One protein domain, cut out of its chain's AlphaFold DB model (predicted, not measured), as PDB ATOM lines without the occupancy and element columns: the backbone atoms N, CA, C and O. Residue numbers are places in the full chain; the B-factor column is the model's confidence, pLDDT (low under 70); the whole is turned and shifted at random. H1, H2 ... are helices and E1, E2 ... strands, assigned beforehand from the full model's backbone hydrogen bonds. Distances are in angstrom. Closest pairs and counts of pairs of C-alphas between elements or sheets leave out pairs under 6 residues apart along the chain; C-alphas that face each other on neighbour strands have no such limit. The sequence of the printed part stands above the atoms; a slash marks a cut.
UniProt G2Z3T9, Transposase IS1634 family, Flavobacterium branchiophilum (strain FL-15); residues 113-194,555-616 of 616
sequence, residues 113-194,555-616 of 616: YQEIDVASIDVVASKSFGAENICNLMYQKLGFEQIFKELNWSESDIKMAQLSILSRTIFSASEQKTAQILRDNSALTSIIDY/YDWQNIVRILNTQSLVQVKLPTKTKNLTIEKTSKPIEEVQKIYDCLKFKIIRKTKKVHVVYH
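AT A GLANCE: This is residues 113 to 194 and 555 to 616 of the 616 residues of the protein "Transposase IS1634 family" of Flavobacterium branchiophilum (strain FL-15) (UniProt G2Z3T9). A ribbon-like sheet of four strands makes one end of the longest axis, and a cluster of seven helices makes the other end. In the cluster H3 and H5 pack on H1, H2 folds back along part of H3, and H6 and H7 make a corner at another side; the sheet's two faces are largely bare. The printed part has 144 residues, with E1 H1 H2 H3 H4 H5 H6 E2 E3 H7 E4 along the chain; the sheet's order is E1 - E2 - E3 - E4, all antiparallel, and the class is mixed, helices and strands. The whole is only just compact, close to loose, with a radius of gyration of the C-alphas of 17.2 A and spans of 52 by 37 by 29 A.

IN THESE COORDINATES: Find C-alpha 122 at (-25.002, -0.622, -11.512); from there E1, residues 122 to 128, runs 18.2 A. Next come H1, residues 130 to 141, 16.5 A; H2, 144 to 150; H3, 155 to 171, 23.6 A; H4, 175 to 184; and H5, 188 to 191. Past the cut, look for H6, 557 to 564, then E2, 568 to 575, 22.0 A, and E3, 579 to 586, 22.8 A. H7, 591 to 600, begins with C-alpha 591 at (-44.659, 6.595, -28.385). E4, 608 to 615, runs 20.7 A to C-alpha 615 at (-19.540, -16.905, -8.930).

HOW THE PARTS SIT: In the twisted sheet, only just so at 4.2 A off its best plane, look for N 124 and O 571, 2.9 A, between E1 and E2; N 572 and O 583, 2.8 A, in the hairpin E2 and E3; and N 580 and O 614, 2.9 A, between E3 and E4. H4 only grazes the sheet with residues 181 to 184. H1 touches H3 at a steep tilt of 50 degrees, opposite ways, closest at C-alphas 135 and 166, 6.5 A. With residues 132 to 136 alone H1 touches H5, closest at C-alphas 132 and 188, 5.5 A. H2 and H3 form a helical hairpin, closest at C-alphas 148 and 158, 6.2 A. H6 and H7 only just touch, with 3 pairs of C-alphas within 8 A, closest at 564 and 593, 5.7 A. Every O i to N i+4 pair is within hydrogen-bond range in H1, H2, H3, H4, H6 and H7; H5 is too short for one.

THE WHOLE: The C-alphas farthest apart, of Ala 119 and Leu 151, are 53.5 A apart. Residues 195 to 554 are not printed, and C-alphas 194 and 555 are 30.8 A apart across this cut. Of the links printed whole, none is long. The pLDDT is under 70 at residues 605 to 616, which hold E4.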
ATOM      1  N   TYR A 113     -35.790 -16.294 -11.304       76.81
ATOM      2  CA  TYR A 113     -35.846 -15.361 -10.176       76.81
ATOM      3  C   TYR A 113     -34.558 -15.451  -9.356       76.81
ATOM      4  O   TYR A 113     -34.129 -16.540  -8.978       76.81
ATOM      5  N   GLN A 114     -33.952 -14.303  -9.067       79.25
ATOM      6  CA  GLN A 114     -32.716 -14.195  -8.295       79.25
ATOM      7  C   GLN A 114     -32.892 -13.084  -7.257       79.25
ATOM      8  O   GLN A 114     -33.425 -12.022  -7.577       79.25
ATOM      9  N   GLU A 115     -32.450 -13.325  -6.024       86.44
ATOM     10  CA  GLU A 115     -32.344 -12.270  -5.014       86.44
ATOM     11  C   GLU A 115     -31.173 -11.356  -5.378       86.44
ATOM     12  O   GLU A 115     -30.045 -11.827  -5.534       86.44
ATOM     13  N   ILE A 116     -31.446 -10.063  -5.532       88.75
ATOM     14  CA  ILE A 116     -30.453  -9.056  -5.915       88.75
ATOM     15  C   ILE A 116     -30.236  -8.067  -4.776       88.75
ATOM     16  O   ILE A 116     -31.181  -7.694  -4.082       88.75
ATOM     17  N   ASP A 117     -28.994  -7.626  -4.607       88.12
ATOM     18  CA  ASP A 117     -28.690  -6.468  -3.775       88.12
ATOM     19  C   ASP A 117     -29.026  -5.195  -4.558       88.12
ATOM     20  O   ASP A 117     -28.324  -4.811  -5.494       88.12
ATOM     21  N   VAL A 118     -30.134  -4.561  -4.177       86.88
ATOM     22  CA  VAL A 118     -30.666  -3.372  -4.850       86.88
ATOM     23  C   VAL A 118     -29.725  -2.174  -4.710       86.88
ATOM     24  O   VAL A 118     -29.637  -1.373  -5.638       86.88
ATOM     25  N   ALA A 119     -29.000  -2.061  -3.593       88.19
ATOM     26  CA  ALA A 119     -28.086  -0.943  -3.360       88.19
ATOM     27  C   ALA A 119     -26.847  -1.006  -4.267       88.19
ATOM     28  O   ALA A 119     -26.266   0.027  -4.589       88.19
ATOM     29  N   SER A 120     -26.477  -2.210  -4.709       87.62
ATOM     30  CA  SER A 120     -25.293  -2.464  -5.534       87.62
ATOM     31  C   SER A 120     -25.605  -2.625  -7.032       87.62
ATOM     32  O   SER A 120     -24.734  -3.038  -7.801       87.62
ATOM     33  N   ILE A 121     -26.839  -2.334  -7.470       91.81
ATOM     34  CA  ILE A 121     -27.194  -2.326  -8.897       91.81
ATOM     35  C   ILE A 121     -26.408  -1.226  -9.605       91.81
ATOM     36  O   ILE A 121     -26.419  -0.076  -9.175       91.81
ATOM     37  N   ASP A 122     -25.796  -1.571 -10.735       91.06
ATOM     38  CA  ASP A 122     -25.002  -0.622 -11.512       91.06
ATOM     39  C   ASP A 122     -25.299  -0.715 -13.015       91.06
ATOM     40  O   ASP A 122     -25.508  -1.800 -13.571       91.06
ATOM     41  N   VAL A 123     -25.313   0.437 -13.687       91.50
ATOM     42  CA  VAL A 123     -25.484   0.543 -15.138       91.50
ATOM     43  C   VAL A 123     -24.106   0.675 -15.771       91.50
ATOM     44  O   VAL A 123     -23.524   1.751 -15.838       91.50
ATOM     45  N   VAL A 124     -23.597  -0.447 -16.275       89.56
ATOM     46  CA  VAL A 124     -22.215  -0.572 -16.759       89.56
ATOM     47  C   VAL A 124     -22.032   0.062 -18.139       89.56
ATOM     48  O   VAL A 124     -20.958   0.564 -18.461       89.56
ATOM     49  N   ALA A 125     -23.070   0.030 -18.976       89.44
ATOM     50  CA  ALA A 125     -23.033   0.634 -20.302       89.44
ATOM     51  C   ALA A 125     -24.430   1.035 -20.781       89.44
ATOM     52  O   ALA A 125     -25.419   0.358 -20.495       89.44
ATOM     53  N   SER A 126     -24.496   2.101 -21.578       93.81
ATOM     54  CA  SER A 126     -25.695   2.521 -22.304       93.81
ATOM     55  C   SER A 126     -25.301   2.942 -23.715       93.81
ATOM     56  O   SER A 126     -24.558   3.908 -23.888       93.81
ATOM     57  N   LYS A 127     -25.782   2.207 -24.719       94.88
ATOM     58  CA  LYS A 127     -25.473   2.427 -26.138       94.88
ATOM     59  C   LYS A 127     -26.732   2.761 -26.936       94.88
ATOM     60  O   LYS A 127     -27.809   2.288 -26.586       94.88
ATOM     61  N   SER A 128     -26.626   3.542 -28.009       96.00
ATOM     62  CA  SER A 128     -27.746   3.780 -28.934       96.00
ATOM     63  C   SER A 128     -28.185   2.474 -29.595       96.00
ATOM     64  O   SER A 128     -27.349   1.615 -29.887       96.00
ATOM     65  N   PHE A 129     -29.499   2.293 -29.764       95.62
ATOM     66  CA  PHE A 129     -30.072   1.051 -30.289       95.62
ATOM     67  C   PHE A 129     -31.155   1.260 -31.348       95.62
ATOM     68  O   PHE A 129     -31.211   0.491 -32.308       95.62
ATOM     69  N   GLY A 130     -32.056   2.231 -31.169       95.50
ATOM     70  CA  GLY A 130     -33.254   2.317 -32.010       95.50
ATOM     71  C   GLY A 130     -32.935   2.535 -33.490       95.50
ATOM     72  O   GLY A 130     -33.464   1.818 -34.341       95.50
ATOM     73  N   ALA A 131     -32.037   3.477 -33.804       96.94
ATOM     74  CA  ALA A 131     -31.670   3.781 -35.187       96.94
ATOM     75  C   ALA A 131     -30.896   2.619 -35.820       96.94
ATOM     76  O   ALA A 131     -31.199   2.203 -36.936       96.94
ATOM     77  N   GLU A 132     -29.953   2.036 -35.080       97.12
ATOM     78  CA  GLU A 132     -29.191   0.859 -35.488       97.12
ATOM     79  C   GLU A 132     -30.093  -0.319 -35.839       97.12
ATOM     80  O   GLU A 132     -29.919  -0.943 -36.885       97.12
ATOM     81  N   ASN A 133     -31.069  -0.611 -34.981       95.94
ATOM     82  CA  ASN A 133     -31.958  -1.743 -35.166       95.94
ATOM     83  C   ASN A 133     -32.893  -1.535 -36.366       95.94
ATOM     84  O   ASN A 133     -33.017  -2.427 -37.202       95.94
ATOM     85  N   ILE A 134     -33.516  -0.358 -36.491       96.88
ATOM     86  CA  ILE A 134     -34.396  -0.044 -37.629       96.88
ATOM     87  C   ILE A 134     -33.631  -0.082 -38.954       96.88
ATOM     88  O   ILE A 134     -34.092  -0.715 -39.906       96.88
ATOM     89  N   CYS A 135     -32.455   0.547 -39.019       97.88
ATOM     90  CA  CYS A 135     -31.640   0.539 -40.230       97.88
ATOM     91  C   CYS A 135     -31.177  -0.880 -40.579       97.88
ATOM     92  O   CYS A 135     -31.211  -1.251 -41.749       97.88
ATOM     93  N   ASN A 136     -30.807  -1.697 -39.587       97.44
ATOM     94  CA  ASN A 136     -30.438  -3.093 -39.813       97.44
ATOM     95  C   ASN A 136     -31.610  -3.935 -40.350       97.44
ATOM     96  O   ASN A 136     -31.442  -4.692 -41.302       97.44
ATOM     97  N   LEU A 137     -32.808  -3.775 -39.781       96.81
ATOM     98  CA  LEU A 137     -34.011  -4.460 -40.259       96.81
ATOM     99  C   LEU A 137     -34.369  -4.039 -41.687       96.81
ATOM    100  O   LEU A 137     -34.725  -4.884 -42.507       96.81
ATOM    101  N   MET A 138     -34.232  -2.752 -42.016       98.12
ATOM    102  CA  MET A 138     -34.444  -2.280 -43.384       98.12
ATOM    103  C   MET A 138     -33.368  -2.801 -44.345       98.12
ATOM    104  O   MET A 138     -33.694  -3.241 -45.442       98.12
ATOM    105  N   TYR A 139     -32.101  -2.826 -43.930       98.19
ATOM    106  CA  TYR A 139     -31.003  -3.421 -44.697       98.19
ATOM    107  C   TYR A 139     -31.276  -4.896 -45.033       98.19
ATOM    108  O   TYR A 139     -31.100  -5.319 -46.176       98.19
ATOM    109  N   GLN A 140     -31.777  -5.668 -44.065       96.62
ATOM    110  CA  GLN A 140     -32.198  -7.053 -44.285       96.62
ATOM    111  C   GLN A 140     -33.401  -7.138 -45.229       96.62
ATOM    112  O   GLN A 140     -33.387  -7.942 -46.158       96.62
ATOM    113  N   LYS A 141     -34.414  -6.279 -45.042       97.00
ATOM    114  CA  LYS A 141     -35.612  -6.234 -45.896       97.00
ATOM    115  C   LYS A 141     -35.271  -5.940 -47.360       97.00
ATOM    116  O   LYS A 141     -35.872  -6.534 -48.244       97.00
ATOM    117  N   LEU A 142     -34.295  -5.067 -47.606       97.62
ATOM    118  CA  LEU A 142     -33.789  -4.741 -48.946       97.62
ATOM    119  C   LEU A 142     -32.910  -5.854 -49.556       97.62
ATOM    120  O   LEU A 142     -32.579  -5.802 -50.741       97.62
ATOM    121  N   GLY A 143     -32.540  -6.874 -48.776       97.88
ATOM    122  CA  GLY A 143     -31.843  -8.064 -49.263       97.88
ATOM    123  C   GLY A 143     -30.340  -7.888 -49.493       97.88
ATOM    124  O   GLY A 143     -29.744  -8.695 -50.200       97.88
ATOM    125  N   PHE A 144     -29.703  -6.872 -48.902       98.19
ATOM    126  CA  PHE A 144     -28.268  -6.609 -49.095       98.19
ATOM    127  C   PHE A 144     -27.371  -7.818 -48.783       98.19
ATOM    128  O   PHE A 144     -26.441  -8.106 -49.532       98.19
ATOM    129  N   GLU A 145     -27.648  -8.537 -47.693       97.00
ATOM    130  CA  GLU A 145     -26.861  -9.713 -47.302       97.00
ATOM    131  C   GLU A 145     -26.905 -10.800 -48.384       97.00
ATOM    132  O   GLU A 145     -25.868 -11.337 -48.772       97.00
ATOM    133  N   GLN A 146     -28.096 -11.075 -48.922       97.69
ATOM    134  CA  GLN A 146     -28.291 -12.051 -49.991       97.69
ATOM    135  C   GLN A 146     -27.567 -11.625 -51.274       97.69
ATOM    136  O   GLN A 146     -26.890 -12.441 -51.896       97.69
ATOM    137  N   ILE A 147     -27.627 -10.334 -51.622       98.19
ATOM    138  CA  ILE A 147     -26.895  -9.773 -52.765       98.19
ATOM    139  C   ILE A 147     -25.399 -10.059 -52.629       98.19
ATOM    140  O   ILE A 147     -24.785 -10.557 -53.570       98.19
ATOM    141  N   PHE A 148     -24.809  -9.784 -51.464       98.19
ATOM    142  CA  PHE A 148     -23.378  -9.997 -51.252       98.19
ATOM    143  C   PHE A 148     -22.993 -11.484 -51.212       98.19
ATOM    144  O   PHE A 148     -21.940 -11.844 -51.744       98.19
ATOM    145  N   LYS A 149     -23.852 -12.361 -50.672       97.75
ATOM    146  CA  LYS A 149     -23.652 -13.823 -50.731       97.75
ATOM    147  C   LYS A 149     -23.619 -14.333 -52.168       97.75
ATOM    148  O   LYS A 149     -22.714 -15.073 -52.531       97.75
ATOM    149  N   GLU A 150     -24.542 -13.882 -53.013       97.38
ATOM    150  CA  GLU A 150     -24.575 -14.260 -54.431       97.38
ATOM    151  C   GLU A 150     -23.409 -13.685 -55.250       97.38
ATOM    152  O   GLU A 150     -23.141 -14.152 -56.354       97.38
ATOM    153  N   LEU A 151     -22.726 -12.657 -54.740       96.81
ATOM    154  CA  LEU A 151     -21.473 -12.146 -55.302       96.81
ATOM    155  C   LEU A 151     -20.239 -12.890 -54.765       96.81
ATOM    156  O   LEU A 151     -19.115 -12.469 -55.031       96.81
ATOM    157  N   ASN A 152     -20.434 -13.990 -54.026       97.06
ATOM    158  CA  ASN A 152     -19.388 -14.808 -53.410       97.06
ATOM    159  C   ASN A 152     -18.485 -14.018 -52.447       97.06
ATOM    160  O   ASN A 152     -17.277 -14.252 -52.367       97.06
ATOM    161  N   TRP A 153     -19.043 -13.044 -51.723       97.88
ATOM    162  CA  TRP A 153     -18.285 -12.331 -50.697       97.88
ATOM    163  C   TRP A 153     -18.097 -13.203 -49.456       97.88
ATOM    164  O   TRP A 153     -18.970 -13.984 -49.086       97.88
ATOM    165  N   SER A 154     -16.954 -13.046 -48.785       96.00
ATOM    166  CA  SER A 154     -16.724 -13.719 -47.509       96.00
ATOM    167  C   SER A 154     -17.677 -13.181 -46.436       96.00
ATOM    168  O   SER A 154     -18.010 -11.996 -46.438       96.00
ATOM    169  N   GLU A 155     -18.048 -14.009 -45.459       94.56
ATOM    170  CA  GLU A 155     -18.845 -13.583 -44.294       94.56
ATOM    171  C   GLU A 155     -18.236 -12.364 -43.576       94.56
ATOM    172  O   GLU A 155     -18.940 -11.475 -43.097       94.56
ATOM    173  N   SER A 156     -16.902 -12.278 -43.543       92.94
ATOM    174  CA  SER A 156     -16.202 -11.130 -42.962       92.94
ATOM    175  C   SER A 156     -16.441  -9.846 -43.760       92.94
ATOM    176  O   SER A 156     -16.675  -8.797 -43.159       92.94
ATOM    177  N   ASP A 157     -16.407  -9.923 -45.091       95.06
ATOM    178  CA  ASP A 157     -16.656  -8.774 -45.967       95.06
ATOM    179  C   ASP A 157     -18.120  -8.352 -45.933       95.06
ATOM    180  O   ASP A 157     -18.404  -7.159 -45.899       95.06
ATOM    181  N   ILE A 158     -19.049  -9.312 -45.900       96.88
ATOM    182  CA  ILE A 158     -20.491  -9.053 -45.800       96.88
ATOM    183  C   ILE A 158     -20.786  -8.256 -44.529       96.88
ATOM    184  O   ILE A 158     -21.388  -7.182 -44.597       96.88
ATOM    185  N   LYS A 159     -20.292  -8.721 -43.375       95.50
ATOM    186  CA  LYS A 159     -20.480  -8.002 -42.109       95.50
ATOM    187  C   LYS A 159     -19.778  -6.646 -42.097       95.50
ATOM    188  O   LYS A 159     -20.331  -5.687 -41.564       95.50
ATOM    189  N   MET A 160     -18.589  -6.533 -42.694       95.50
ATOM    190  CA  MET A 160     -17.894  -5.244 -42.801       95.50
ATOM    191  C   MET A 160     -18.655  -4.266 -43.706       95.50
ATOM    192  O   MET A 160     -18.735  -3.078 -43.397       95.50
ATOM    193  N   ALA A 161     -19.265  -4.748 -44.791       97.06
ATOM    194  CA  ALA A 161     -20.098  -3.945 -45.682       97.06
ATOM    195  C   ALA A 161     -21.364  -3.469 -44.977       97.06
ATOM    196  O   ALA A 161     -21.683  -2.284 -45.031       97.06
ATOM    197  N   GLN A 162     -22.040  -4.368 -44.260       97.81
ATOM    198  CA  GLN A 162     -23.192  -4.044 -43.426       97.81
ATOM    199  C   GLN A 162     -22.835  -2.979 -42.383       97.81
ATOM    200  O   GLN A 162     -23.499  -1.946 -42.308       97.81
ATOM    201  N   LEU A 163     -21.741  -3.174 -41.636       96.81
ATOM    202  CA  LEU A 163     -21.252  -2.214 -40.647       96.81
ATOM    203  C   LEU A 163     -20.948  -0.857 -41.291       96.81
ATOM    204  O   LEU A 163     -21.361   0.178 -40.773       96.81
ATOM    205  N   SER A 164     -20.268  -0.861 -42.437       96.69
ATOM    206  CA  SER A 164     -19.889   0.335 -43.186       96.69
ATOM    207  C   SER A 164     -21.111   1.115 -43.690       96.69
ATOM    208  O   SER A 164     -21.218   2.316 -43.434       96.69
ATOM    209  N   ILE A 165     -22.061   0.455 -44.357       98.31
ATOM    210  CA  ILE A 165     -23.273   1.080 -44.912       98.31
ATOM    211  C   ILE A 165     -24.173   1.605 -43.786       98.31
ATOM    212  O   ILE A 165     -24.576   2.768 -43.803       98.31
ATOM    213  N   LEU A 166     -24.451   0.790 -42.764       98.38
ATOM    214  CA  LEU A 166     -25.311   1.195 -41.647       98.38
ATOM    215  C   LEU A 166     -24.694   2.345 -40.844       98.38
ATOM    216  O   LEU A 166     -25.396   3.287 -40.479       98.38
ATOM    217  N   SER A 167     -23.375   2.341 -40.641       97.25
ATOM    218  CA  SER A 167     -22.696   3.447 -39.959       97.25
ATOM    219  C   SER A 167     -22.786   4.761 -40.732       97.25
ATOM    220  O   SER A 167     -23.031   5.810 -40.136       97.25
ATOM    221  N   ARG A 168     -22.622   4.724 -42.062       97.31
ATOM    222  CA  ARG A 168     -22.804   5.906 -42.920       97.31
ATOM    223  C   ARG A 168     -24.250   6.401 -42.883       97.31
ATOM    224  O   ARG A 168     -24.453   7.610 -42.793       97.31
ATOM    225  N   THR A 169     -25.211   5.477 -42.878       98.31
ATOM    226  CA  THR A 169     -26.655   5.750 -42.786       98.31
ATOM    227  C   THR A 169     -27.022   6.481 -41.490       98.31
ATOM    228  O   THR A 169     -27.810   7.417 -41.527       98.31
ATOM    229  N   ILE A 170     -26.455   6.082 -40.347       97.69
ATOM    230  CA  ILE A 170     -26.878   6.584 -39.025       97.69
ATOM    231  C   ILE A 170     -26.034   7.774 -38.556       97.69
ATOM    232  O   ILE A 170     -26.572   8.731 -38.005       97.69
ATOM    233  N   PHE A 171     -24.712   7.713 -38.737       96.19
ATOM    234  CA  PHE A 171     -23.780   8.671 -38.127       96.19
ATOM    235  C   PHE A 171     -23.190   9.663 -39.126       96.19
ATOM    236  O   PHE A 171     -22.729  10.727 -38.721       96.19
ATOM    237  N   SER A 172     -23.121   9.277 -40.405       94.62
ATOM    238  CA  SER A 172     -22.557  10.079 -41.504       94.62
ATOM    239  C   SER A 172     -21.190  10.718 -41.195       94.62
ATOM    240  O   SER A 172     -20.839  11.772 -41.720       94.62
ATOM    241  N   ALA A 173     -20.381  10.054 -40.366       94.06
ATOM    242  CA  ALA A 173     -19.115  10.571 -39.858       94.06
ATOM    243  C   ALA A 173     -17.903  10.127 -40.705       94.06
ATOM    244  O   ALA A 173     -18.023   9.347 -41.653       94.06
ATOM    245  N   SER A 174     -16.703  10.609 -40.363       93.25
ATOM    246  CA  SER A 174     -15.453  10.060 -40.917       93.25
ATOM    247  C   SER A 174     -15.247   8.610 -40.468       93.25
ATOM    248  O   SER A 174     -15.800   8.192 -39.451       93.25
ATOM    249  N   GLU A 175     -14.425   7.829 -41.167       93.81
ATOM    250  CA  GLU A 175     -14.117   6.438 -40.799       93.81
ATOM    251  C   GLU A 175     -13.489   6.358 -39.397       93.81
ATOM    252  O   GLU A 175     -13.785   5.447 -38.623       93.81
ATOM    253  N   GLN A 176     -12.673   7.353 -39.029       94.12
ATOM    254  CA  GLN A 176     -12.088   7.453 -37.691       94.12
ATOM    255  C   GLN A 176     -13.155   7.665 -36.616       94.12
ATOM    256  O   GLN A 176     -13.180   6.936 -35.624       94.12
ATOM    257  N   LYS A 177     -14.045   8.643 -36.813       95.88
ATOM    258  CA  LYS A 177     -15.120   8.926 -35.858       95.88
ATOM    259  C   LYS A 177     -16.138   7.786 -35.812       95.88
ATOM    260  O   LYS A 177     -16.613   7.444 -34.736       95.88
ATOM    261  N   THR A 178     -16.403   7.152 -36.949       95.81
ATOM    262  CA  THR A 178     -17.242   5.955 -37.059       95.81
ATOM    263  C   THR A 178     -16.693   4.821 -36.198       95.81
ATOM    264  O   THR A 178     -17.423   4.275 -35.378       95.81
ATOM    265  N   ALA A 179     -15.396   4.513 -36.293       95.12
ATOM    266  CA  ALA A 179     -14.781   3.475 -35.464       95.12
ATOM    267  C   ALA A 179     -14.870   3.773 -33.952       95.12
ATOM    268  O   ALA A 179     -15.030   2.845 -33.163       95.12
ATOM    269  N   GLN A 180     -14.796   5.047 -33.543       95.31
ATOM    270  CA  GLN A 180     -15.015   5.457 -32.146       95.31
ATOM    271  C   GLN A 180     -16.473   5.238 -31.719       95.31
ATOM    272  O   GLN A 180     -16.726   4.559 -30.730       95.31
ATOM    273  N   ILE A 181     -17.437   5.734 -32.503       96.19
ATOM    274  CA  ILE A 181     -18.874   5.590 -32.208       96.19
ATOM    275  C   ILE A 181     -19.260   4.112 -32.079       96.19
ATOM    276  O   ILE A 181     -19.949   3.736 -31.134       96.19
ATOM    277  N   LEU A 182     -18.790   3.258 -32.991       95.06
ATOM    278  CA  LEU A 182     -19.079   1.820 -32.972       95.06
ATOM    279  C   LEU A 182     -18.516   1.096 -31.746       95.06
ATOM    280  O   LEU A 182     -19.079   0.096 -31.303       95.06
ATOM    281  N   ARG A 183     -17.401   1.588 -31.201       92.19
ATOM    282  CA  ARG A 183     -16.789   1.040 -29.992       92.19
ATOM    283  C   ARG A 183     -17.527   1.512 -28.743       92.19
ATOM    284  O   ARG A 183     -17.933   0.686 -27.921       92.19
ATOM    285  N   ASP A 184     -17.736   2.820 -28.647       91.62
ATOM    286  CA  ASP A 184     -18.038   3.484 -27.381       91.62
ATOM    287  C   ASP A 184     -19.537   3.769 -27.212       91.62
ATOM    288  O   ASP A 184     -20.063   3.669 -26.107       91.62
ATOM    289  N   ASN A 185     -20.255   4.074 -28.298       95.00
ATOM    290  CA  ASN A 185     -21.606   4.639 -28.225       95.00
ATOM    291  C   ASN A 185     -22.697   3.761 -28.844       95.00
ATOM    292  O   ASN A 185     -23.829   3.815 -28.380       95.00
ATOM    293  N   SER A 186     -22.392   2.976 -29.877       95.75
ATOM    294  CA  SER A 186     -23.408   2.298 -30.690       95.75
ATOM    295  C   SER A 186     -23.538   0.809 -30.382       95.75
ATOM    296  O   SER A 186     -22.544   0.092 -30.245       95.75
ATOM    297  N   ALA A 187     -24.779   0.316 -30.331       94.69
ATOM    298  CA  ALA A 187     -25.078  -1.108 -30.220       94.69
ATOM    299  C   ALA A 187     -24.932  -1.875 -31.546       94.69
ATOM    300  O   ALA A 187     -25.147  -3.088 -31.562       94.69
ATOM    301  N   LEU A 188     -24.579  -1.208 -32.654       95.19
ATOM    302  CA  LEU A 188     -24.618  -1.801 -33.992       95.19
ATOM    303  C   LEU A 188     -23.797  -3.091 -34.095       95.19
ATOM    304  O   LEU A 188     -24.284  -4.076 -34.638       95.19
ATOM    305  N   THR A 189     -22.595  -3.121 -33.515       93.44
ATOM    306  CA  THR A 189     -21.725  -4.313 -33.494       93.44
ATOM    307  C   THR A 189     -22.370  -5.502 -32.773       93.44
ATOM    308  O   THR A 189     -22.252  -6.630 -33.247       93.44
ATOM    309  N   SER A 190     -23.119  -5.257 -31.688       89.94
ATOM    310  CA  SER A 190     -23.915  -6.278 -30.982       89.94
ATOM    311  C   SER A 190     -25.141  -6.711 -31.792       89.94
ATOM    312  O   SER A 190     -25.553  -7.864 -31.712       89.94
ATOM    313  N   ILE A 191     -25.746  -5.814 -32.576       91.62
ATOM    314  CA  ILE A 191     -26.911  -6.131 -33.419       91.62
ATOM    315  C   ILE A 191     -26.526  -7.051 -34.584       91.62
ATOM    316  O   ILE A 191     -27.277  -7.969 -34.894       91.62
ATOM    317  N   ILE A 192     -25.358  -6.839 -35.197       91.31
ATOM    318  CA  ILE A 192     -24.875  -7.639 -36.341       91.31
ATOM    319  C   ILE A 192     -23.995  -8.839 -35.928       91.31
ATOM    320  O   ILE A 192     -23.399  -9.521 -36.772       91.31
ATOM    321  N   ASP A 193     -23.852  -9.069 -34.619       88.94
ATOM    322  CA  ASP A 193     -22.959 -10.070 -34.026       88.94
ATOM    323  C   ASP A 193     -21.524 -10.005 -34.602       88.94
ATOM    324  O   ASP A 193     -20.945 -11.005 -35.049       88.94
ATOM    325  N   TYR A 194     -20.949  -8.798 -34.644       89.62
ATOM    326  CA  TYR A 194     -19.568  -8.554 -35.063       89.62
ATOM    327  C   TYR A 194     -18.668  -8.367 -33.840       89.62
ATOM    328  O   TYR A 194     -18.527  -7.268 -33.306       89.62
ATOM    329  N   TYR A 555     -41.043  13.416 -41.678       93.31
ATOM    330  CA  TYR A 555     -39.818  13.863 -41.009       93.31
ATOM    331  C   TYR A 555     -38.582  13.779 -41.919       93.31
ATOM    332  O   TYR A 555     -38.466  12.888 -42.767       93.31
ATOM    333  N   ASP A 556     -37.636  14.701 -41.722       93.25
ATOM    334  CA  ASP A 556     -36.284  14.565 -42.264       93.25
ATOM    335  C   ASP A 556     -35.511  13.444 -41.550       93.25
ATOM    336  O   ASP A 556     -35.880  12.987 -40.462       93.25
ATOM    337  N   TRP A 557     -34.432  12.980 -42.181       96.69
ATOM    338  CA  TRP A 557     -33.689  11.829 -41.682       96.69
ATOM    339  C   TRP A 557     -33.033  12.085 -40.321       96.69
ATOM    340  O   TRP A 557     -33.058  11.210 -39.453       96.69
ATOM    341  N   GLN A 558     -32.505  13.289 -40.089       95.38
ATOM    342  CA  GLN A 558     -31.869  13.634 -38.817       95.38
ATOM    343  C   GLN A 558     -32.873  13.579 -37.660       95.38
ATOM    344  O   GLN A 558     -32.561  13.052 -36.591       95.38
ATOM    345  N   ASN A 559     -34.102  14.050 -37.881       96.12
ATOM    346  CA  ASN A 559     -35.183  13.948 -36.908       96.12
ATOM    347  C   ASN A 559     -35.629  12.506 -36.661       96.12
ATOM    348  O   ASN A 559     -35.872  12.147 -35.507       96.12
ATOM    349  N   ILE A 560     -35.684  11.664 -37.697       97.56
ATOM    350  CA  ILE A 560     -35.970  10.229 -37.536       97.56
ATOM    351  C   ILE A 560     -34.903   9.580 -36.646       97.56
ATOM    352  O   ILE A 560     -35.243   8.949 -35.645       97.56
ATOM    353  N   VAL A 561     -33.617   9.791 -36.947       97.44
ATOM    354  CA  VAL A 561     -32.503   9.258 -36.145       97.44
ATOM    355  C   VAL A 561     -32.551   9.788 -34.710       97.44
ATOM    356  O   VAL A 561     -32.403   9.011 -33.768       97.44
ATOM    357  N   ARG A 562     -32.829  11.083 -34.511       97.19
ATOM    358  CA  ARG A 562     -32.979  11.691 -33.179       97.19
ATOM    359  C   ARG A 562     -34.078  11.013 -32.358       97.19
ATOM    360  O   ARG A 562     -33.852  10.722 -31.186       97.19
ATOM    361  N   ILE A 563     -35.249  10.765 -32.954       97.38
ATOM    362  CA  ILE A 563     -36.366  10.071 -32.294       97.38
ATOM    363  C   ILE A 563     -35.955   8.639 -31.944       97.38
ATOM    364  O   ILE A 563     -36.107   8.217 -30.800       97.38
ATOM    365  N   LEU A 564     -35.381   7.905 -32.898       96.69
ATOM    366  CA  LEU A 564     -34.961   6.517 -32.704       96.69
ATOM    367  C   LEU A 564     -33.858   6.366 -31.644       96.69
ATOM    368  O   LEU A 564     -33.866   5.398 -30.886       96.69
ATOM    369  N   ASN A 565     -32.962   7.344 -31.516       95.50
ATOM    370  CA  ASN A 565     -31.886   7.342 -30.520       95.50
ATOM    371  C   ASN A 565     -32.365   7.522 -29.069       95.50
ATOM    372  O   ASN A 565     -31.562   7.389 -28.149       95.50
ATOM    373  N   THR A 566     -33.660   7.769 -28.838       95.44
ATOM    374  CA  THR A 566     -34.250   7.695 -27.487       95.44
ATOM    375  C   THR A 566     -34.322   6.258 -26.958       95.44
ATOM    376  O   THR A 566     -34.421   6.043 -25.749       95.44
ATOM    377  N   GLN A 567     -34.223   5.260 -27.845       93.88
ATOM    378  CA  GLN A 567     -34.103   3.860 -27.468       93.88
ATOM    379  C   GLN A 567     -32.630   3.443 -27.362       93.88
ATOM    380  O   GLN A 567     -31.864   3.550 -28.326       93.88
ATOM    381  N   SER A 568     -32.253   2.893 -26.207       93.81
ATOM    382  CA  SER A 568     -30.892   2.468 -25.889       93.81
ATOM    383  C   SER A 568     -30.817   0.987 -25.518       93.81
ATOM    384  O   SER A 568     -31.793   0.365 -25.099       93.81
ATOM    385  N   LEU A 569     -29.632   0.409 -25.686       93.06
ATOM    386  CA  LEU A 569     -29.238  -0.894 -25.177       93.06
ATOM    387  C   LEU A 569     -28.444  -0.672 -23.892       93.06
ATOM    388  O   LEU A 569     -27.382  -0.052 -23.920       93.06
ATOM    389  N   VAL A 570     -28.969  -1.165 -22.775       92.94
ATOM    390  CA  VAL A 570     -28.404  -0.951 -21.444       92.94
ATOM    391  C   VAL A 570     -27.860  -2.264 -20.902       92.94
ATOM    392  O   VAL A 570     -28.538  -3.293 -20.930       92.94
ATOM    393  N   GLN A 571     -26.639  -2.219 -20.383       91.12
ATOM    394  CA  GLN A 571     -26.021  -3.318 -19.663       91.12
ATOM    395  C   GLN A 571     -26.088  -3.028 -18.165       91.12
ATOM    396  O   GLN A 571     -25.528  -2.040 -17.693       91.12
ATOM    397  N   VAL A 572     -26.776  -3.891 -17.424       92.12
ATOM    398  CA  VAL A 572     -26.994  -3.747 -15.981       92.12
ATOM    399  C   VAL A 572     -26.296  -4.885 -15.256       92.12
ATOM    400  O   VAL A 572     -26.488  -6.058 -15.594       92.12
ATOM    401  N   LYS A 573     -25.494  -4.536 -14.253       91.56
ATOM    402  CA  LYS A 573     -24.921  -5.471 -13.292       91.56
ATOM    403  C   LYS A 573     -25.865  -5.576 -12.097       91.56
ATOM    404  O   LYS A 573     -26.266  -4.578 -11.509       91.56
ATOM    405  N   LEU A 574     -26.221  -6.807 -11.774       90.50
ATOM    406  CA  LEU A 574     -27.140  -7.212 -10.725       90.50
ATOM    407  C   LEU A 574     -26.385  -8.162  -9.783       90.50
ATOM    408  O   LEU A 574     -26.338  -9.372 -10.034       90.50
ATOM    409  N   PRO A 575     -25.732  -7.637  -8.735       87.44
ATOM    410  CA  PRO A 575     -25.087  -8.466  -7.727       87.44
ATOM    411  C   PRO A 575     -26.127  -9.289  -6.968       87.44
ATOM    412  O   PRO A 575     -27.159  -8.769  -6.544       87.44
ATOM    413  N   THR A 576     -25.865 -10.581  -6.799       85.31
ATOM    414  CA  THR A 576     -26.621 -11.458  -5.899       85.31
ATOM    415  C   THR A 576     -25.725 -11.896  -4.747       85.31
ATOM    416  O   THR A 576     -24.513 -11.689  -4.772       85.31
ATOM    417  N   LYS A 577     -26.306 -12.577  -3.752       82.38
ATOM    418  CA  LYS A 577     -25.560 -13.143  -2.614       82.38
ATOM    419  C   LYS A 577     -24.401 -14.064  -3.021       82.38
ATOM    420  O   LYS A 577     -23.447 -14.192  -2.268       82.38
ATOM    421  N   THR A 578     -24.499 -14.742  -4.167       79.56
ATOM    422  CA  THR A 578     -23.546 -15.794  -4.572       79.56
ATOM    423  C   THR A 578     -22.822 -15.502  -5.880       79.56
ATOM    424  O   THR A 578     -21.797 -16.122  -6.160       79.56
ATOM    425  N   LYS A 579     -23.343 -14.596  -6.713       82.12
ATOM    426  CA  LYS A 579     -22.780 -14.321  -8.036       82.12
ATOM    427  C   LYS A 579     -23.143 -12.928  -8.537       82.12
ATOM    428  O   LYS A 579     -24.199 -12.392  -8.224       82.12
ATOM    429  N   ASN A 580     -22.318 -12.374  -9.414       82.75
ATOM    430  CA  ASN A 580     -22.673 -11.180 -10.174       82.75
ATOM    431  C   ASN A 580     -23.358 -11.574 -11.482       82.75
ATOM    432  O   ASN A 580     -22.778 -12.296 -12.298       82.75
ATOM    433  N   LEU A 581     -24.585 -11.095 -11.685       86.31
ATOM    434  CA  LEU A 581     -25.325 -11.258 -12.931       86.31
ATOM    435  C   LEU A 581     -25.174 -10.008 -13.783       86.31
ATOM    436  O   LEU A 581     -25.435  -8.911 -13.312       86.31
ATOM    437  N   THR A 582     -24.834 -10.165 -15.057       86.31
ATOM    438  CA  THR A 582     -24.872  -9.045 -16.003       86.31
ATOM    439  C   THR A 582     -25.908  -9.322 -17.078       86.31
ATOM    440  O   THR A 582     -25.824 -10.334 -17.780       86.31
ATOM    441  N   ILE A 583     -26.884  -8.426 -17.209       88.06
ATOM    442  CA  ILE A 583     -27.934  -8.495 -18.226       88.06
ATOM    443  C   ILE A 583     -27.778  -7.357 -19.226       88.06
ATOM    444  O   ILE A 583     -27.444  -6.236 -18.863       88.06
ATOM    445  N   GLU A 584     -28.049  -7.649 -20.489       86.94
ATOM    446  CA  GLU A 584     -28.157  -6.653 -21.548       86.94
ATOM    447  C   GLU A 584     -29.620  -6.583 -21.989       86.94
ATOM    448  O   GLU A 584     -30.217  -7.612 -22.339       86.94
ATOM    449  N   LYS A 585     -30.210  -5.386 -21.911       88.38
ATOM    450  CA  LYS A 585     -31.631  -5.156 -22.173       88.38
ATOM    451  C   LYS A 585     -31.866  -3.831 -22.886       88.38
ATOM    452  O   LYS A 585     -31.252  -2.821 -22.563       88.38
ATOM    453  N   THR A 586     -32.794  -3.822 -23.836       90.75
ATOM    454  CA  THR A 586     -33.213  -2.591 -24.515       90.75
ATOM    455  C   THR A 586     -34.206  -1.789 -23.673       90.75
ATOM    456  O   THR A 586     -35.075  -2.360 -23.002       90.75
ATOM    457  N   SER A 587     -34.094  -0.459 -23.711       90.81
ATOM    458  CA  SER A 587     -35.082   0.435 -23.112       90.81
ATOM    459  C   SER A 587     -36.428   0.322 -23.839       90.81
ATOM    460  O   SER A 587     -36.522  -0.113 -24.996       90.81
ATOM    461  N   LYS A 588     -37.509   0.679 -23.132       89.31
ATOM    462  CA  LYS A 588     -38.837   0.748 -23.746       89.31
ATOM    463  C   LYS A 588     -38.852   1.906 -24.754       89.31
ATOM    464  O   LYS A 588     -38.358   2.980 -24.412       89.31
ATOM    465  N   PRO A 589     -39.407   1.709 -25.960       91.31
ATOM    466  CA  PRO A 589     -39.567   2.803 -26.905       91.31
ATOM    467  C   PRO A 589     -40.583   3.817 -26.371       91.31
ATOM    468  O   PRO A 589     -41.582   3.428 -25.761       91.31
ATOM    469  N   ILE A 590     -40.329   5.102 -26.618       93.88
ATOM    470  CA  ILE A 590     -41.346   6.153 -26.483       93.88
ATOM    471  C   ILE A 590     -42.416   5.993 -27.575       93.88
ATOM    472  O   ILE A 590     -42.214   5.255 -28.546       93.88
ATOM    473  N   GLU A 591     -43.540   6.693 -27.441       94.12
ATOM    474  CA  GLU A 591     -44.659   6.595 -28.385       94.12
ATOM    475  C   GLU A 591     -44.250   6.902 -29.829       94.12
ATOM    476  O   GLU A 591     -44.681   6.225 -30.758       94.12
ATOM    477  N   GLU A 592     -43.382   7.887 -30.046       94.38
ATOM    478  CA  GLU A 592     -42.906   8.262 -31.377       94.38
ATOM    479  C   GLU A 592     -42.048   7.170 -32.017       94.38
ATOM    480  O   GLU A 592     -42.155   6.927 -33.218       94.38
ATOM    481  N   VAL A 593     -41.232   6.469 -31.225       94.81
ATOM    482  CA  VAL A 593     -40.466   5.314 -31.712       94.81
ATOM    483  C   VAL A 593     -41.414   4.167 -32.047       94.81
ATOM    484  O   VAL A 593     -41.268   3.556 -33.103       94.81
ATOM    485  N   GLN A 594     -42.417   3.908 -31.200       92.69
ATOM    486  CA  GLN A 594     -43.447   2.900 -31.463       92.69
ATOM    487  C   GLN A 594     -44.173   3.177 -32.787       92.69
ATOM    488  O   GLN A 594     -44.248   2.287 -33.630       92.69
ATOM    489  N   LYS A 595     -44.592   4.428 -33.024       94.12
ATOM    490  CA  LYS A 595     -45.216   4.852 -34.289       94.12
ATOM    491  C   LYS A 595     -44.330   4.536 -35.497       94.12
ATOM    492  O   LYS A 595     -44.835   4.027 -36.494       94.12
ATOM    493  N   ILE A 596     -43.017   4.780 -35.415       95.88
ATOM    494  CA  ILE A 596     -42.079   4.446 -36.503       95.88
ATOM    495  C   ILE A 596     -42.015   2.928 -36.739       95.88
ATOM    496  O   ILE A 596     -42.084   2.493 -37.889       95.88
ATOM    497  N   TYR A 597     -41.918   2.112 -35.681       94.19
ATOM    498  CA  TYR A 597     -41.947   0.646 -35.804       94.19
ATOM    499  C   TYR A 597     -43.226   0.150 -36.489       94.19
ATOM    500  O   TYR A 597     -43.153  -0.692 -37.390       94.19
ATOM    501  N   ASP A 598     -44.373   0.705 -36.096       92.75
ATOM    502  CA  ASP A 598     -45.684   0.323 -36.617       92.75
ATOM    503  C   ASP A 598     -45.821   0.685 -38.104       92.75
ATOM    504  O   ASP A 598     -46.224  -0.163 -38.903       92.75
ATOM    505  N   CYS A 599     -45.384   1.887 -38.508       93.81
ATOM    506  CA  CYS A 599     -45.367   2.312 -39.917       93.81
ATOM    507  C   CYS A 599     -44.515   1.376 -40.788       93.81
ATOM    508  O   CYS A 599     -44.888   1.028 -41.907       93.81
ATOM    509  N   LEU A 600     -43.372   0.924 -40.261       93.19
ATOM    510  CA  LEU A 600     -42.457   0.020 -40.964       93.19
ATOM    511  C   LEU A 600     -42.913  -1.448 -40.939       93.19
ATOM    512  O   LEU A 600     -42.319  -2.288 -41.624       93.19
ATOM    513  N   LYS A 601     -43.961  -1.763 -40.162       90.25
ATOM    514  CA  LYS A 601     -44.439  -3.124 -39.874       90.25
ATOM    515  C   LYS A 601     -43.337  -4.010 -39.282       90.25
ATOM    516  O   LYS A 601     -43.270  -5.212 -39.547       90.25
ATOM    517  N   PHE A 602     -42.448  -3.417 -38.488       89.12
ATOM    518  CA  PHE A 602     -41.365  -4.126 -37.815       89.12
ATOM    519  C   PHE A 602     -41.750  -4.478 -36.382       89.12
ATOM    520  O   PHE A 602     -42.315  -3.674 -35.647       89.12
ATOM    521  N   LYS A 603     -41.402  -5.695 -35.954       80.38
ATOM    522  CA  LYS A 603     -41.566  -6.098 -34.555       80.38
ATOM    523  C   LYS A 603     -40.463  -5.470 -33.714       80.38
ATOM    524  O   LYS A 603     -39.289  -5.522 -34.078       80.38
ATOM    525  N   ILE A 604     -40.829  -4.944 -32.550       70.75
ATOM    526  CA  ILE A 604     -39.848  -4.449 -31.588       70.75
ATOM    527  C   ILE A 604     -39.040  -5.623 -31.051       70.75
ATOM    528  O   ILE A 604     -39.567  -6.530 -30.404       70.75
ATOM    529  N   ILE A 605     -37.734  -5.570 -31.285       66.56
ATOM    530  CA  ILE A 605     -36.797  -6.542 -30.741       66.56
ATOM    531  C   ILE A 605     -36.443  -6.106 -29.320       66.56
ATOM    532  O   ILE A 605     -35.798  -5.082 -29.096       66.56
ATOM    533  N   ARG A 606     -36.859  -6.909 -28.339       59.53
ATOM    534  CA  ARG A 606     -36.382  -6.804 -26.958       59.53
ATOM    535  C   ARG A 606     -35.260  -7.811 -26.763       59.53
ATOM    536  O   ARG A 606     -35.510  -8.939 -26.342       59.53
ATOM    537  N   LYS A 607     -34.024  -7.426 -27.098       57.84
ATOM    538  CA  LYS A 607     -32.854  -8.260 -26.793       57.84
ATOM    539  C   LYS A 607     -32.760  -8.339 -25.269       57.84
ATOM    540  O   LYS A 607     -32.580  -7.318 -24.617       57.84
ATOM    541  N   THR A 608     -32.987  -9.523 -24.707       57.94
ATOM    542  CA  THR A 608     -32.675  -9.819 -23.304       57.94
ATOM    543  C   THR A 608     -31.641 -10.926 -23.336       57.94
ATOM    544  O   THR A 608     -31.967 -12.066 -23.656       57.94
ATOM    545  N   LYS A 609     -30.383 -10.577 -23.072       62.31
ATOM    546  CA  LYS A 609     -29.280 -11.540 -23.044       62.31
ATOM    547  C   LYS A 609     -28.673 -11.547 -21.648       62.31
ATOM    548  O   LYS A 609     -28.272 -10.505 -21.136       62.31
ATOM    549  N   LYS A 610     -28.598 -12.728 -21.034       62.31
ATOM    550  CA  LYS A 610     -27.776 -12.954 -19.842       62.31
ATOM    551  C   LYS A 610     -26.333 -13.070 -20.327       62.31
ATOM    552  O   LYS A 610     -26.023 -13.990 -21.080       62.31
ATOM    553  N   VAL A 611     -25.500 -12.084 -20.005       60.72
ATOM    554  CA  VAL A 611     -24.166 -11.938 -20.609       60.72
ATOM    555  C   VAL A 611     -23.124 -12.714 -19.806       60.72
ATOM    556  O   VAL A 611     -22.385 -13.500 -20.389       60.72
ATOM    557  N   HIS A 612     -23.107 -12.558 -18.478       60.16
ATOM    558  CA  HIS A 612     -22.144 -13.229 -17.599       60.16
ATOM    559  C   HIS A 612     -22.750 -13.598 -16.241       60.16
ATOM    560  O   HIS A 612     -23.652 -12.922 -15.739       60.16
ATOM    561  N   VAL A 613     -22.218 -14.675 -15.658       56.44
ATOM    562  CA  VAL A 613     -22.447 -15.106 -14.277       56.44
ATOM    563  C   VAL A 613     -21.075 -15.376 -13.672       56.44
ATOM    564  O   VAL A 613     -20.426 -16.344 -14.060       56.44
ATOM    565  N   VAL A 614     -20.614 -14.509 -12.773       52.03
ATOM    566  CA  VAL A 614     -19.347 -14.715 -12.053       52.03
ATOM    567  C   VAL A 614     -19.692 -15.141 -10.637       52.03
ATOM    568  O   VAL A 614     -20.281 -14.347  -9.905       52.03
ATOM    569  N   TYR A 615     -19.391 -16.390 -10.291       48.00
ATOM    570  CA  TYR A 615     -19.540 -16.905  -8.930       48.00
ATOM    571  C   TYR A 615     -18.409 -16.359  -8.056       48.00
ATOM    572  O   TYR A 615     -17.285 -16.219  -8.543       48.00
ATOM    573  N   HIS A 616     -18.752 -15.989  -6.824       47.66
ATOM    574  CA  HIS A 616     -17.792 -15.525  -5.826       47.66
ATOM    575  C   HIS A 616     -16.972 -16.667  -5.237       47.66
ATOM    576  O   HIS A 616     -17.538 -17.778  -5.096       47.66
TER     577      HIS A 616